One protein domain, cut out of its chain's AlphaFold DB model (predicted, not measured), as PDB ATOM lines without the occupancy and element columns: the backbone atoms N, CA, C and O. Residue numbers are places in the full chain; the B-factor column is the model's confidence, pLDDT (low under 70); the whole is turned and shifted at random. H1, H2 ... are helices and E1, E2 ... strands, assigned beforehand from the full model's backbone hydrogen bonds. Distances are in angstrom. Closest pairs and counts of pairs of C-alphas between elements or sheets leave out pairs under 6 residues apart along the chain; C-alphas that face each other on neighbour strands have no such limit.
ATOM      1  N   ILE A  14      35.346 -59.820   7.709       79.75
ATOM      2  CA  ILE A  14      35.371 -58.378   7.493       79.75
ATOM      3  C   ILE A  14      36.143 -57.614   8.574       79.75
ATOM      4  O   ILE A  14      36.876 -56.675   8.269       79.75
ATOM      5  N   GLU A  15      36.072 -58.050   9.831       81.31
ATOM      6  CA  GLU A  15      36.826 -57.449  10.932       81.31
ATOM      7  C   GLU A  15      38.320 -57.781  10.815       81.31
ATOM      8  O   GLU A  15      39.188 -56.962  11.136       81.31
ATOM      9  N   LEU A  16      38.647 -58.968  10.294       83.50
ATOM     10  CA  LEU A  16      40.022 -59.328   9.942       83.50
ATOM     11  C   LEU A  16      40.560 -58.457   8.799       83.50
ATOM     12  O   LEU A  16      41.720 -58.034   8.859       83.50
ATOM     13  N   LEU A  17      39.732 -58.154   7.794       84.06
ATOM     14  CA  LEU A  17      40.085 -57.234   6.713       84.06
ATOM     15  C   LEU A  17      40.337 -55.817   7.250       84.06
ATOM     16  O   LEU A  17      41.389 -55.242   6.966       84.06
ATOM     17  N   GLU A  18      39.444 -55.290   8.094       86.75
ATOM     18  CA  GLU A  18      39.623 -53.991   8.763       86.75
ATOM     19  C   GLU A  18      40.945 -53.925   9.538       86.75
ATOM     20  O   GLU A  18      41.704 -52.956   9.418       86.75
ATOM     21  N   ARG A  19      41.271 -54.973  10.305       84.44
ATOM     22  CA  ARG A  19      42.528 -55.050  11.064       84.44
ATOM     23  C   ARG A  19      43.750 -55.098  10.153       84.44
ATOM     24  O   ARG A  19      44.752 -54.464  10.476       84.44
ATOM     25  N   LYS A  20      43.697 -55.831   9.035       85.50
ATOM     26  CA  LYS A  20      44.801 -55.862   8.058       85.50
ATOM     27  C   LYS A  20      45.006 -54.492   7.408       85.50
ATOM     28  O   LYS A  20      46.148 -54.069   7.266       85.50
ATOM     29  N   ILE A  21      43.931 -53.775   7.091       86.94
ATOM     30  CA  ILE A  21      44.004 -52.425   6.512       86.94
ATOM     31  C   ILE A  21      44.543 -51.410   7.516       86.94
ATOM     32  O   ILE A  21      45.387 -50.593   7.170       86.94
ATOM     33  N   SER A  22      44.148 -51.522   8.784       86.31
ATOM     34  CA  SER A  22      44.650 -50.667   9.870       86.31
ATOM     35  C   SER A  22      46.154 -50.831  10.134       86.31
ATOM     36  O   SER A  22      46.748 -50.018  10.835       86.31
ATOM     37  N   ARG A  23      46.777 -51.885   9.591       86.31
ATOM     38  CA  ARG A  23      48.222 -52.148   9.672       86.31
ATOM     39  C   ARG A  23      48.996 -51.669   8.442       86.31
ATOM     40  O   ARG A  23      50.213 -51.841   8.407       86.31
ATOM     41  N   LEU A  24      48.324 -51.120   7.427       87.06
ATOM     42  CA  LEU A  24      49.007 -50.525   6.279       87.06
ATOM     43  C   LEU A  24      49.840 -49.312   6.721       87.06
ATOM     44  O   LEU A  24      49.494 -48.670   7.713       87.06
ATOM     45  N   PRO A  25      50.926 -48.970   6.001       82.25
ATOM     46  CA  PRO A  25      51.702 -47.771   6.292       82.25
ATOM     47  C   PRO A  25      50.813 -46.519   6.310       82.25
ATOM     48  O   PRO A  25      50.118 -46.230   5.335       82.25
ATOM     49  N   ILE A  26      50.850 -45.787   7.426       84.44
ATOM     50  CA  ILE A  26      50.040 -44.586   7.650       84.44
ATOM     51  C   ILE A  26      50.890 -43.340   7.416       84.44
ATOM     52  O   ILE A  26      52.012 -43.228   7.918       84.44
ATOM     53  N   LYS A  27      50.322 -42.362   6.713       78.81
ATOM     54  CA  LYS A  27      50.866 -41.011   6.597       78.81
ATOM     55  C   LYS A  27      50.003 -40.048   7.404       78.81
ATOM     56  O   LYS A  27      48.822 -39.875   7.111       78.81
ATOM     57  N   LYS A  28      50.594 -39.422   8.423       71.75
ATOM     58  CA  LYS A  28      49.906 -38.420   9.245       71.75
ATOM     59  C   LYS A  28      49.829 -37.094   8.505       71.75
ATOM     60  O   LYS A  28      50.855 -36.548   8.104       71.75
ATOM     61  N   PHE A  29      48.624 -36.557   8.363       63.66
ATOM     62  CA  PHE A  29      48.415 -35.212   7.838       63.66
ATOM     63  C   PHE A  29      48.049 -34.239   8.936       63.66
ATOM     64  O   PHE A  29      47.066 -34.459   9.634       63.66
ATOM     65  N   LYS A  30      48.768 -33.119   9.005       60.72
ATOM     66  CA  LYS A  30      48.326 -31.958   9.774       60.72
ATOM     67  C   LYS A  30      47.159 -31.308   9.036       60.72
ATOM     68  O   LYS A  30      47.283 -30.969   7.857       60.72
ATOM     69  N   TRP A  31      46.012 -31.215   9.693       50.53
ATOM     70  CA  TRP A  31      44.912 -30.370   9.247       50.53
ATOM     71  C   TRP A  31      45.172 -28.966   9.796       50.53
ATOM     72  O   TRP A  31      45.416 -28.834  10.992       50.53
ATOM     73  N   ASP A  32      45.171 -27.947   8.937       50.84
ATOM     74  CA  ASP A  32      45.346 -26.554   9.355       50.84
ATOM     75  C   ASP A  32      43.997 -25.834   9.215       50.84
ATOM     76  O   ASP A  32      43.696 -25.273   8.157       50.84
ATOM     77  N   PRO A  33      43.099 -25.928  10.216       48.22
ATOM     78  CA  PRO A  33      41.932 -25.077  10.236       48.22
ATOM     79  C   PRO A  33      42.425 -23.691  10.630       48.22
ATOM     80  O   PRO A  33      42.725 -23.441  11.796       48.22
ATOM     81  N   THR A  34      42.494 -22.768   9.675       44.25
ATOM     82  CA  THR A  34      42.602 -21.336   9.972       44.25
ATOM     83  C   THR A  34      41.357 -20.894  10.744       44.25
ATOM     84  O   THR A  34      40.421 -20.339  10.174       44.25
ATOM     85  N   GLU A  42      46.231 -29.396  16.909       45.84
ATOM     86  CA  GLU A  42      46.924 -30.116  15.840       45.84
ATOM     87  C   GLU A  42      46.230 -31.471  15.610       45.84
ATOM     88  O   GLU A  42      46.601 -32.499  16.173       45.84
ATOM     89  N   MET A  43      45.154 -31.475  14.819       53.28
ATOM     90  CA  MET A  43      44.475 -32.712  14.436       53.28
ATOM     91  C   MET A  43      45.281 -33.402  13.334       53.28
ATOM     92  O   MET A  43      45.285 -32.968  12.180       53.28
ATOM     93  N   SER A  44      45.995 -34.474  13.696       63.16
ATOM     94  CA  SER A  44      46.643 -35.354  12.725       63.16
ATOM     95  C   SER A  44      45.668 -36.422  12.240       63.16
ATOM     96  O   SER A  44      45.163 -37.191  13.057       63.16
ATOM     97  N   VAL A  45      45.439 -36.499  10.932       73.94
ATOM     98  CA  VAL A  45      44.591 -37.530  10.318       73.94
ATOM     99  C   VAL A  45      45.463 -38.657   9.768       73.94
ATOM    100  O   VAL A  45      46.416 -38.394   9.028       73.94
ATOM    101  N   ASP A  46      45.126 -39.896  10.122       84.12
ATOM    102  CA  ASP A  46      45.794 -41.101   9.636       84.12
ATOM    103  C   ASP A  46      45.300 -41.438   8.224       84.12
ATOM    104  O   ASP A  46      44.134 -41.787   8.019       84.12
ATOM    105  N   MET A  47      46.188 -41.325   7.236       85.44
ATOM    106  CA  MET A  47      45.871 -41.615   5.840       85.44
ATOM    107  C   MET A  47      46.620 -42.830   5.307       85.44
ATOM    108  O   MET A  47      47.785 -43.049   5.635       85.44
ATOM    109  N   VAL A  48      45.962 -43.580   4.429       89.19
ATOM    110  CA  VAL A  48      46.482 -44.785   3.775       89.19
ATOM    111  C   VAL A  48      46.451 -44.634   2.258       89.19
ATOM    112  O   VAL A  48      45.605 -43.929   1.710       89.19
ATOM    113  N   ASN A  49      47.387 -45.290   1.573       89.88
ATOM    114  CA  ASN A  49      47.447 -45.307   0.113       89.88
ATOM    115  C   ASN A  49      46.308 -46.181  -0.454       89.88
ATOM    116  O   ASN A  49      46.165 -47.346  -0.069       89.88
ATOM    117  N   ILE A  50      45.512 -45.628  -1.375       89.56
ATOM    118  CA  ILE A  50      44.343 -46.302  -1.966       89.56
ATOM    119  C   ILE A  50      44.738 -47.575  -2.717       89.56
ATOM    120  O   ILE A  50      44.081 -48.604  -2.571       89.56
ATOM    121  N   GLU A  51      45.822 -47.546  -3.490       88.06
ATOM    122  CA  GLU A  51      46.284 -48.703  -4.258       88.06
ATOM    123  C   GLU A  51      46.661 -49.867  -3.331       88.06
ATOM    124  O   GLU A  51      46.293 -51.019  -3.581       88.06
ATOM    125  N   ALA A  52      47.328 -49.564  -2.213       87.06
ATOM    126  CA  ALA A  52      47.679 -50.560  -1.205       87.06
ATOM    127  C   ALA A  52      46.432 -51.191  -0.562       87.06
ATOM    128  O   ALA A  52      46.385 -52.413  -0.393       87.06
ATOM    129  N   VAL A  53      45.410 -50.382  -0.258       88.62
ATOM    130  CA  VAL A  53      44.115 -50.865   0.245       88.62
ATOM    131  C   VAL A  53      43.449 -51.788  -0.776       88.62
ATOM    132  O   VAL A  53      43.093 -52.914  -0.438       88.62
ATOM    133  N   MET A  54      43.337 -51.357  -2.035       89.12
ATOM    134  CA  MET A  54      42.706 -52.140  -3.103       89.12
ATOM    135  C   MET A  54      43.414 -53.485  -3.309       89.12
ATOM    136  O   MET A  54      42.776 -54.541  -3.337       89.12
ATOM    137  N   LYS A  55      44.748 -53.476  -3.390       89.00
ATOM    138  CA  LYS A  55      45.545 -54.695  -3.563       89.00
ATOM    139  C   LYS A  55      45.367 -55.663  -2.392       89.00
ATOM    140  O   LYS A  55      45.175 -56.858  -2.619       89.00
ATOM    141  N   LEU A  56      45.407 -55.156  -1.158       87.62
ATOM    142  CA  LEU A  56      45.254 -55.972   0.044       87.62
ATOM    143  C   LEU A  56      43.845 -56.564   0.150       87.62
ATOM    144  O   LEU A  56      43.724 -57.762   0.399       87.62
ATOM    145  N   SER A  57      42.797 -55.771  -0.091       84.44
ATOM    146  CA  SER A  57      41.411 -56.247  -0.055       84.44
ATOM    147  C   SER A  57      41.163 -57.344  -1.083       84.44
ATOM    148  O   SER A  57      40.620 -58.392  -0.743       84.44
ATOM    149  N   LYS A  58      41.629 -57.158  -2.324       83.44
ATOM    150  CA  LYS A  58      41.484 -58.172  -3.375       83.44
ATOM    151  C   LYS A  58      42.204 -59.470  -3.015       83.44
ATOM    152  O   LYS A  58      41.621 -60.542  -3.139       83.44
ATOM    153  N   ALA A  59      43.451 -59.374  -2.551       80.00
ATOM    154  CA  ALA A  59      44.225 -60.540  -2.136       80.00
ATOM    155  C   ALA A  59      43.562 -61.271  -0.959       80.00
ATOM    156  O   ALA A  59      43.486 -62.492  -0.969       80.00
ATOM    157  N   PHE A  60      43.034 -60.531   0.019       80.31
ATOM    158  CA  PHE A  60      42.352 -61.101   1.178       80.31
ATOM    159  C   PHE A  60      41.074 -61.863   0.802       80.31
ATOM    160  O   PHE A  60      40.820 -62.938   1.336       80.31
ATOM    161  N   ILE A  61      40.287 -61.339  -0.139       69.81
ATOM    162  CA  ILE A  61      39.067 -62.004  -0.621       69.81
ATOM    163  C   ILE A  61      39.393 -63.301  -1.372       69.81
ATOM    164  O   ILE A  61      38.697 -64.303  -1.206       69.81
ATOM    165  N   LEU A  62      40.459 -63.293  -2.180       67.31
ATOM    166  CA  LEU A  62      40.939 -64.488  -2.877       67.31
ATOM    167  C   LEU A  62      41.474 -65.541  -1.896       67.31
ATOM    168  O   LEU A  62      41.133 -66.708  -2.028       67.31
ATOM    169  N   ASP A  63      42.240 -65.124  -0.884       66.12
ATOM    170  CA  ASP A  63      42.786 -65.986   0.181       66.12
ATOM    171  C   ASP A  63      41.687 -66.685   1.002       66.12
ATOM    172  O   ASP A  63      41.863 -67.789   1.502       66.12
ATOM    173  N   LYS A  64      40.507 -66.063   1.109       63.38
ATOM    174  CA  LYS A  64      39.331 -66.641   1.773       63.38
ATOM    175  C   LYS A  64      38.478 -67.543   0.871       63.38
ATOM    176  O   LYS A  64      37.388 -67.928   1.286       63.38
ATOM    177  N   ASN A  65      38.925 -67.851  -0.351       58.41
ATOM    178  CA  ASN A  65      38.163 -68.560  -1.395       58.41
ATOM    179  C   ASN A  65      36.809 -67.909  -1.748       58.41
ATOM    180  O   ASN A  65      36.006 -68.467  -2.489       58.41
ATOM    181  N   LEU A  66      36.561 -66.682  -1.286       58.03
ATOM    182  CA  LEU A  66      35.325 -65.954  -1.566       58.03
ATOM    183  C   LEU A  66      35.304 -65.396  -2.997       58.03
ATOM    184  O   LEU A  66      34.242 -65.085  -3.530       58.03
ATOM    185  N   GLY A  67      36.471 -65.285  -3.642       52.97
ATOM    186  CA  GLY A  67      36.586 -64.853  -5.038       52.97
ATOM    187  C   GLY A  67      35.986 -65.830  -6.054       52.97
ATOM    188  O   GLY A  67      35.671 -65.430  -7.173       52.97
ATOM    189  N   GLU A  68      35.782 -67.088  -5.662       53.03
ATOM    190  CA  GLU A  68      35.126 -68.098  -6.495       53.03
ATOM    191  C   GLU A  68      33.606 -67.896  -6.561       53.03
ATOM    192  O   GLU A  68      32.936 -68.428  -7.450       53.03
ATOM    193  N   LEU A  69      33.060 -67.049  -5.676       56.75
ATOM    194  CA  LEU A  69      31.682 -66.600  -5.742       56.75
ATOM    195  C   LEU A  69      31.528 -65.482  -6.795       56.75
ATOM    196  O   LEU A  69      31.161 -64.357  -6.477       56.75
ATOM    197  N   THR A  70      31.791 -65.801  -8.066       54.97
ATOM    198  CA  THR A  70      32.009 -64.847  -9.174       54.97
ATOM    199  C   THR A  70      31.018 -63.680  -9.279       54.97
ATOM    200  O   THR A  70      31.447 -62.569  -9.593       54.97
ATOM    201  N   VAL A  71      29.722 -63.869  -9.007       59.12
ATOM    202  CA  VAL A  71      28.725 -62.782  -9.073       59.12
ATOM    203  C   VAL A  71      28.720 -61.936  -7.802       59.12
ATOM    204  O   VAL A  71      28.819 -60.716  -7.913       59.12
ATOM    205  N   LEU A  72      28.663 -62.551  -6.614       58.28
ATOM    206  CA  LEU A  72      28.694 -61.822  -5.337       58.28
ATOM    207  C   LEU A  72      30.035 -61.108  -5.138       58.28
ATOM    208  O   LEU A  72      30.060 -59.934  -4.783       58.28
ATOM    209  N   PHE A  73      31.141 -61.765  -5.487       66.19
ATOM    210  CA  PHE A  73      32.465 -61.155  -5.529       66.19
ATOM    211  C   PHE A  73      32.500 -59.961  -6.479       66.19
ATOM    212  O   PHE A  73      32.996 -58.904  -6.106       66.19
ATOM    213  N   LYS A  74      31.961 -60.089  -7.698       69.75
ATOM    214  CA  LYS A  74      31.928 -58.978  -8.657       69.75
ATOM    215  C   LYS A  74      31.079 -57.817  -8.142       69.75
ATOM    216  O   LYS A  74      31.514 -56.678  -8.262       69.75
ATOM    217  N   GLN A  75      29.916 -58.087  -7.553       73.56
ATOM    218  CA  GLN A  75      29.057 -57.060  -6.958       73.56
ATOM    219  C   GLN A  75      29.744 -56.362  -5.782       73.56
ATOM    220  O   GLN A  75      29.807 -55.133  -5.756       73.56
ATOM    221  N   PHE A  76      30.313 -57.137  -4.854       79.94
ATOM    222  CA  PHE A  76      31.099 -56.621  -3.737       79.94
ATOM    223  C   PHE A  76      32.261 -55.767  -4.242       79.94
ATOM    224  O   PHE A  76      32.420 -54.628  -3.816       79.94
ATOM    225  N   TRP A  77      33.049 -56.291  -5.182       85.12
ATOM    226  CA  TRP A  77      34.256 -55.645  -5.679       85.12
ATOM    227  C   TRP A  77      33.951 -54.361  -6.446       85.12
ATOM    228  O   TRP A  77      34.584 -53.344  -6.195       85.12
ATOM    229  N   GLN A  78      32.950 -54.378  -7.331       85.81
ATOM    230  CA  GLN A  78      32.523 -53.184  -8.060       85.81
ATOM    231  C   GLN A  78      32.007 -52.106  -7.110       85.81
ATOM    232  O   GLN A  78      32.351 -50.938  -7.269       85.81
ATOM    233  N   ARG A  79      31.214 -52.489  -6.104       85.50
ATOM    234  CA  ARG A  79      30.698 -51.541  -5.118       85.50
ATOM    235  C   ARG A  79      31.808 -50.991  -4.226       85.50
ATOM    236  O   ARG A  79      31.856 -49.788  -4.002       85.50
ATOM    237  N   PHE A  80      32.728 -51.841  -3.778       87.19
ATOM    238  CA  PHE A  80      33.906 -51.430  -3.017       87.19
ATOM    239  C   PHE A  80      34.775 -50.451  -3.811       87.19
ATOM    240  O   PHE A  80      35.106 -49.383  -3.310       87.19
ATOM    241  N   GLU A  81      35.089 -50.773  -5.065       89.62
ATOM    242  CA  GLU A  81      35.877 -49.918  -5.952       89.62
ATOM    243  C   GLU A  81      35.195 -48.566  -6.195       89.62
ATOM    244  O   GLU A  81      35.844 -47.523  -6.123       89.62
ATOM    245  N   GLN A  82      33.882 -48.560  -6.432       89.62
ATOM    246  CA  GLN A  82      33.110 -47.327  -6.584       89.62
ATOM    247  C   GLN A  82      33.118 -46.484  -5.307       89.62
ATOM    248  O   GLN A  82      33.399 -45.290  -5.381       89.62
ATOM    249  N   GLU A  83      32.834 -47.086  -4.149       87.94
ATOM    250  CA  GLU A  83      32.769 -46.362  -2.880       87.94
ATOM    251  C   GLU A  83      34.146 -45.823  -2.470       87.94
ATOM    252  O   GLU A  83      34.229 -44.677  -2.043       87.94
ATOM    253  N   VAL A  84      35.234 -46.582  -2.661       86.94
ATOM    254  CA  VAL A  84      36.605 -46.125  -2.364       86.94
ATOM    255  C   VAL A  84      37.043 -44.987  -3.288       86.94
ATOM    256  O   VAL A  84      37.606 -44.005  -2.811       86.94
ATOM    257  N   ASN A  85      36.760 -45.073  -4.592       84.94
ATOM    258  CA  ASN A  85      37.145 -44.031  -5.553       84.94
ATOM    259  C   ASN A  85      36.362 -42.718  -5.381       84.94
ATOM    260  O   ASN A  85      36.776 -41.686  -5.907       84.94
ATOM    261  N   GLN A  86      35.238 -42.744  -4.661       88.19
ATOM    262  CA  GLN A  86      34.448 -41.557  -4.324       88.19
ATOM    263  C   GLN A  86      34.879 -40.894  -3.009       88.19
ATOM    264  O   GLN A  86      34.379 -39.814  -2.685       88.19
ATOM    265  N   LEU A  87      35.782 -41.513  -2.240       88.19
ATOM    266  CA  LEU A  87      36.239 -40.944  -0.977       88.19
ATOM    267  C   LEU A  87      37.089 -39.682  -1.200       88.19
ATOM    268  O   LEU A  87      37.765 -39.560  -2.225       88.19
ATOM    269  N   PRO A  88      37.106 -38.739  -0.240       84.06
ATOM    270  CA  PRO A  88      37.970 -37.568  -0.314       84.06
ATOM    271  C   PRO A  88      39.443 -37.987  -0.369       84.06
ATOM    272  O   PRO A  88      39.966 -38.600   0.564       84.06
ATOM    273  N   THR A  89      40.129 -37.643  -1.462       85.81
ATOM    274  CA  THR A  89      41.521 -38.047  -1.680       85.81
ATOM    275  C   THR A  89      42.506 -36.894  -1.528       85.81
ATOM    276  O   THR A  89      42.207 -35.732  -1.813       85.81
ATOM    277  N   LYS A  90      43.726 -37.219  -1.093       83.38
ATOM    278  CA  LYS A  90      44.881 -36.321  -1.119       83.38
ATOM    279  C   LYS A  90      45.960 -36.898  -2.019       83.38
ATOM    280  O   LYS A  90      46.439 -38.009  -1.810       83.38
ATOM    281  N   ASN A  91      46.357 -36.105  -3.004       81.81
ATOM    282  CA  ASN A  91      47.388 -36.469  -3.961       81.81
ATOM    283  C   ASN A  91      48.763 -36.040  -3.450       81.81
ATOM    284  O   ASN A  91      48.960 -34.878  -3.095       81.81
ATOM    285  N   PHE A  92      49.727 -36.953  -3.473       73.81
ATOM    286  CA  PHE A  92      51.131 -36.643  -3.244       73.81
ATOM    287  C   PHE A  92      51.944 -36.888  -4.489       73.81
ATOM    288  O   PHE A  92      51.859 -37.952  -5.087       73.81
ATOM    289  N   LYS A  93      52.809 -35.932  -4.809       74.44
ATOM    290  CA  LYS A  93      53.923 -36.171  -5.718       74.44
ATOM    291  C   LYS A  93      55.078 -36.718  -4.897       74.44
ATOM    292  O   LYS A  93      55.563 -36.041  -3.992       74.44
ATOM    293  N   ILE A  94      55.470 -37.944  -5.189       69.00
ATOM    294  CA  ILE A  94      56.637 -38.586  -4.605       69.00
ATOM    295  C   ILE A  94      57.675 -38.678  -5.704       69.00
ATOM    296  O   ILE A  94      57.372 -39.064  -6.831       69.00
ATOM    297  N   ASP A  95      58.893 -38.279  -5.375       67.56
ATOM    298  CA  ASP A  95      60.047 -38.591  -6.194       67.56
ATOM    299  C   ASP A  95      60.593 -39.948  -5.725       67.56
ATOM    300  O   ASP A  95      61.224 -40.012  -4.662       67.56
ATOM    301  N   PRO A  96      60.331 -41.047  -6.459       64.75
ATOM    302  CA  PRO A  96      60.817 -42.368  -6.076       64.75
ATOM    303  C   PRO A  96      62.351 -42.445  -6.099       64.75
ATOM    304  O   PRO A  96      62.922 -43.357  -5.501       64.75
ATOM    305  N   PHE A  97      63.021 -41.485  -6.747       66.94
ATOM    306  CA  PHE A  97      64.470 -41.429  -6.884       66.94
ATOM    307  C   PHE A  97      65.129 -40.363  -6.008       66.94
ATOM    308  O   PHE A  97      66.329 -40.161  -6.141       66.94
ATOM    309  N   HIS A  98      64.419 -39.744  -5.057       59.06
ATOM    310  CA  HIS A  98      64.969 -38.666  -4.217       59.06
ATOM    311  C   HIS A  98      66.303 -39.050  -3.518       59.06
ATOM    312  O   HIS A  98      67.131 -38.187  -3.227       59.06
ATOM    313  N   GLY A  99      66.556 -40.340  -3.258       60.06
ATOM    314  CA  GLY A  99      67.818 -40.837  -2.681       60.06
ATOM    315  C   GLY A  99      68.938 -41.158  -3.684       60.06
ATOM    316  O   GLY A  99      70.074 -41.398  -3.280       60.06
ATOM    317  N   PHE A 100      68.644 -41.174  -4.980       62.06
ATOM    318  CA  PHE A 100      69.577 -41.486  -6.056       62.06
ATOM    319  C   PHE A 100      69.806 -40.196  -6.843       62.06
ATOM    320  O   PHE A 100      68.922 -39.806  -7.587       62.06
ATOM    321  N   ASN A 101      70.952 -39.527  -6.667       55.16
ATOM    322  CA  ASN A 101      71.359 -38.277  -7.345       55.16
ATOM    323  C   ASN A 101      71.176 -38.317  -8.887       55.16
ATOM    324  O   ASN A 101      72.142 -38.443  -9.638       55.16
ATOM    325  N   GLN A 102      69.945 -38.217  -9.378       57.31
ATOM    326  CA  GLN A 102      69.576 -38.248 -10.786       57.31
ATOM    327  C   GLN A 102      68.736 -37.011 -11.087       57.31
ATOM    328  O   GLN A 102      67.774 -36.693 -10.398       57.31
ATOM    329  N   SER A 103      69.119 -36.294 -12.138       54.09
ATOM    330  CA  SER A 103      68.540 -35.009 -12.542       54.09
ATOM    331  C   SER A 103      67.183 -35.119 -13.254       54.09
ATOM    332  O   SER A 103      66.665 -34.108 -13.725       54.09
ATOM    333  N   ALA A 104      66.611 -36.322 -13.368       53.28
ATOM    334  CA  ALA A 104      65.332 -36.576 -14.026       53.28
ATOM    335  C   ALA A 104      64.281 -37.001 -12.989       53.28
ATOM    336  O   ALA A 104      64.160 -38.172 -12.640       53.28
ATOM    337  N   THR A 105      63.517 -36.033 -12.491       54.38
ATOM    338  CA  THR A 105      62.448 -36.232 -11.506       54.38
ATOM    339  C   THR A 105      61.185 -36.771 -12.175       54.38
ATOM    340  O   THR A 105      60.294 -36.028 -12.593       54.38
ATOM    341  N   LEU A 106      61.090 -38.095 -12.288       61.56
ATOM    342  CA  LEU A 106      59.852 -38.764 -12.682       61.56
ATOM    343  C   LEU A 106      58.957 -38.871 -11.441       61.56
ATOM    344  O   LEU A 106      58.995 -39.851 -10.704       61.56
ATOM    345  N   PHE A 107      58.199 -37.807 -11.165       65.38
ATOM    346  CA  PHE A 107      57.293 -37.770 -10.018       65.38
ATOM    347  C   PHE A 107      56.151 -38.771 -10.205       65.38
ATOM    348  O   PHE A 107      55.394 -38.692 -11.173       65.38
ATOM    349  N   VAL A 108      55.991 -39.670  -9.238       74.88
ATOM    350  CA  VAL A 108      54.843 -40.573  -9.146       74.88
ATOM    351  C   VAL A 108      53.785 -39.912  -8.274       74.88
ATOM    352  O   VAL A 108      54.091 -39.355  -7.217       74.88
ATOM    353  N   GLN A 109      52.535 -39.940  -8.730       78.56
ATOM    354  CA  GLN A 109      51.413 -39.433  -7.954       78.56
ATOM    355  C   GLN A 109      50.785 -40.574  -7.154       78.56
ATOM    356  O   GLN A 109      50.192 -41.480  -7.731       78.56
ATOM    357  N   GLU A 110      50.893 -40.516  -5.833       83.19
ATOM    358  CA  GLU A 110      50.194 -41.433  -4.936       83.19
ATOM    359  C   GLU A 110      48.932 -40.783  -4.372       83.19
ATOM    360  O   GLU A 110      48.930 -39.608  -3.992       83.19
ATOM    361  N   VAL A 111      47.861 -41.569  -4.286       86.19
ATOM    362  CA  VAL A 111      46.547 -41.121  -3.824       86.19
ATOM    363  C   VAL A 111      46.274 -41.705  -2.443       86.19
ATOM    364  O   VAL A 111      46.287 -42.922  -2.251       86.19
ATOM    365  N   TYR A 112      46.035 -40.824  -1.476       87.50
ATOM    366  CA  TYR A 112      45.797 -41.175  -0.083       87.50
ATOM    367  C   TYR A 112      44.373 -40.837   0.334       87.50
ATOM    368  O   TYR A 112      43.793 -39.861  -0.137       87.50
ATOM    369  N   VAL A 113      43.843 -41.623   1.259       88.94
ATOM    370  CA  VAL A 113      42.500 -41.487   1.826       88.94
ATOM    371  C   VAL A 113      42.564 -41.677   3.335       88.94
ATOM    372  O   VAL A 113      43.468 -42.345   3.842       88.94
ATOM    373  N   GLU A 114      41.631 -41.083   4.070       89.62
ATOM    374  CA  GLU A 114      41.545 -41.273   5.513       89.62
ATOM    375  C   GLU A 114      41.210 -42.735   5.856       89.62
ATOM    376  O   GLU A 114      40.291 -43.339   5.300       89.62
ATOM    377  N   LEU A 115      41.961 -43.319   6.796       87.62
ATOM    378  CA  LEU A 115      41.784 -44.713   7.210       87.62
ATOM    379  C   LEU A 115      40.363 -44.976   7.730       87.62
ATOM    380  O   LEU A 115      39.774 -46.020   7.449       87.62
ATOM    381  N   LYS A 116      39.799 -44.013   8.465       87.62
ATOM    382  CA  LYS A 116      38.451 -44.097   9.035       87.62
ATOM    383  C   LYS A 116      37.364 -44.170   7.960       87.62
ATOM    384  O   LYS A 116      36.386 -44.901   8.131       87.62
ATOM    385  N   ASP A 117      37.543 -43.463   6.848       89.44
ATOM    386  CA  ASP A 117      36.605 -43.504   5.725       89.44
ATOM    387  C   ASP A 117      36.631 -44.875   5.048       89.44
ATOM    388  O   ASP A 117      35.580 -45.467   4.807       89.44
ATOM    389  N   ILE A 118      37.825 -45.447   4.858       88.94
ATOM    390  CA  ILE A 118      37.980 -46.810   4.333       88.94
ATOM    391  C   ILE A 118      37.339 -47.849   5.255       88.94
ATOM    392  O   ILE A 118      36.594 -48.706   4.782       88.94
ATOM    393  N   GLN A 119      37.578 -47.764   6.566       87.94
ATOM    394  CA  GLN A 119      36.936 -48.651   7.544       87.94
ATOM    395  C   GLN A 119      35.408 -48.535   7.478       87.94
ATOM    396  O   GLN A 119      34.701 -49.538   7.508       87.94
ATOM    397  N   THR A 120      34.885 -47.318   7.324       89.31
ATOM    398  CA  THR A 120      33.442 -47.074   7.197       89.31
ATOM    399  C   THR A 120      32.875 -47.689   5.917       89.31
ATOM    400  O   THR A 120      31.825 -48.330   5.966       89.31
ATOM    401  N   THR A 121      33.570 -47.546   4.785       89.00
ATOM    402  CA  THR A 121      33.200 -48.184   3.512       89.00
ATOM    403  C   THR A 121      33.165 -49.703   3.640       89.00
ATOM    404  O   THR A 121      32.202 -50.335   3.222       89.00
ATOM    405  N   ILE A 122      34.155 -50.307   4.300       85.38
ATOM    406  CA  ILE A 122      34.179 -51.758   4.525       85.38
ATOM    407  C   ILE A 122      32.970 -52.197   5.352       85.38
ATOM    408  O   ILE A 122      32.250 -53.103   4.938       85.38
ATOM    409  N   ARG A 123      32.655 -51.504   6.452       85.00
ATOM    410  CA  ARG A 123      31.484 -51.828   7.290       85.00
ATOM    411  C   ARG A 123      30.162 -51.757   6.544       85.00
ATOM    412  O   ARG A 123      29.284 -52.577   6.798       85.00
ATOM    413  N   LYS A 124      30.006 -50.813   5.614       85.06
ATOM    414  CA  LYS A 124      28.798 -50.722   4.775       85.06
ATOM    415  C   LYS A 124      28.604 -51.958   3.900       85.06
ATOM    416  O   LYS A 124      27.468 -52.309   3.593       85.06
ATOM    417  N   LEU A 125      29.692 -52.626   3.526       81.31
ATOM    418  CA  LEU A 125      29.668 -53.847   2.725       81.31
ATOM    419  C   LEU A 125      29.554 -55.124   3.569       81.31
ATOM    420  O   LEU A 125      29.475 -56.212   2.999       81.31
ATOM    421  N   ASN A 126      29.484 -55.008   4.901       81.38
ATOM    422  CA  ASN A 126      29.320 -56.145   5.808       81.38
ATOM    423  C   ASN A 126      28.139 -57.067   5.463       81.38
ATOM    424  O   ASN A 126      28.331 -58.278   5.498       81.38
ATOM    425  N   PRO A 127      26.953 -56.564   5.066       75.62
ATOM    426  CA  PRO A 127      25.853 -57.447   4.685       75.62
ATOM    427  C   PRO A 127      26.214 -58.368   3.510       75.62
ATOM    428  O   PRO A 127      25.977 -59.568   3.585       75.62
TER     429      PRO A 127
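What this domain is: This is residues 14 to 34 and 42 to 127 of the 253 residues of an uncharacterized protein of Oscillatoria acuminata PCC 6304 (UniProt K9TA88). Four helices, H1 to H4, cluster at one end, and at the other a curled four-stranded sheet opens into two splayed arms, a V made by E1 with E2 and by E3 with E4. E2 and E4 meet where the arms join, each leading directly into a helix, while the long loop of residues 95 to 107 lies beyond the arm of E3 and E4. The 107 printed residues include four named helices and four named strands, in the order H1 E1 E2 H2 H3 E3 E4 H4. The sheet's order is E1, E2, E4, E3, all antiparallel, and the class is mixed, helices and strands. The whole is loose, with a radius of gyration of the C-alphas of 16.2 A and spans of 49 by 37 by 22 A.

How they stand to each other: H1, residues 14 to 21, is not on the sheet. Strand E1, residues 27 to 30, is an edge strand and antiparallel to E2, residues 44 to 49, with N 27 and O 47 2.8 A apart. E2 is staggered: residues 44 to 47 pair with E1, and 47 to 49 with E4, residues 108 to 114, where N 48 and O 113 are 2.8 A apart. H2, residues 50 to 63, only grazes the sheet, with residues 50 to 53. It touches H1 at a steep tilt of 45 degrees, opposite ways, the closest C-alphas being those of Ile 21 and Val 53, 6.5 A apart. H3, residues 70 to 85, and H2 form a helical hairpin and only just touch, with 3 pairs of C-alphas within 8 A, the closest Met 54 and Glu 81 at 7.7 A. E3, residues 89 to 94, forms a hairpin with E4, with N 92 and O 110 2.8 A apart. E2, H2, H3 and E3 make a split strand-helix-strand unit, two strands of one sheet joined through helices, with E4 between the two strands in the sheet and a right-handed crossover. H4, residues 115 to 124, touches H1 at a shallow tilt of 19 degrees, opposite ways, the closest C-alphas being those of Glu 18 and Gln 119, 6.1 A apart. In H1, H2, H3 and H4 every O i to N i+4 pair is within hydrogen-bond range.

Where its parts are: H1 begins at C-alpha 14, (35.371, -58.378, 7.493). H2 is 19.9 A long, H3 21.7 A and E4 19.8 A. H4 ends at C-alpha 124, (28.798, -50.722, 4.775).

The domain as a whole: The farthest C-alphas, Ser 103 and Pro 127, are 51.2 A apart. Residues 35 to 41 are not printed, and C-alphas 34 and 42 are 11.4 A apart across the cut. The link E3 to E4 is long. Confidence is under 70 in residues 29 to 34, 42 to 44, 61 to 74 and 94 to 107.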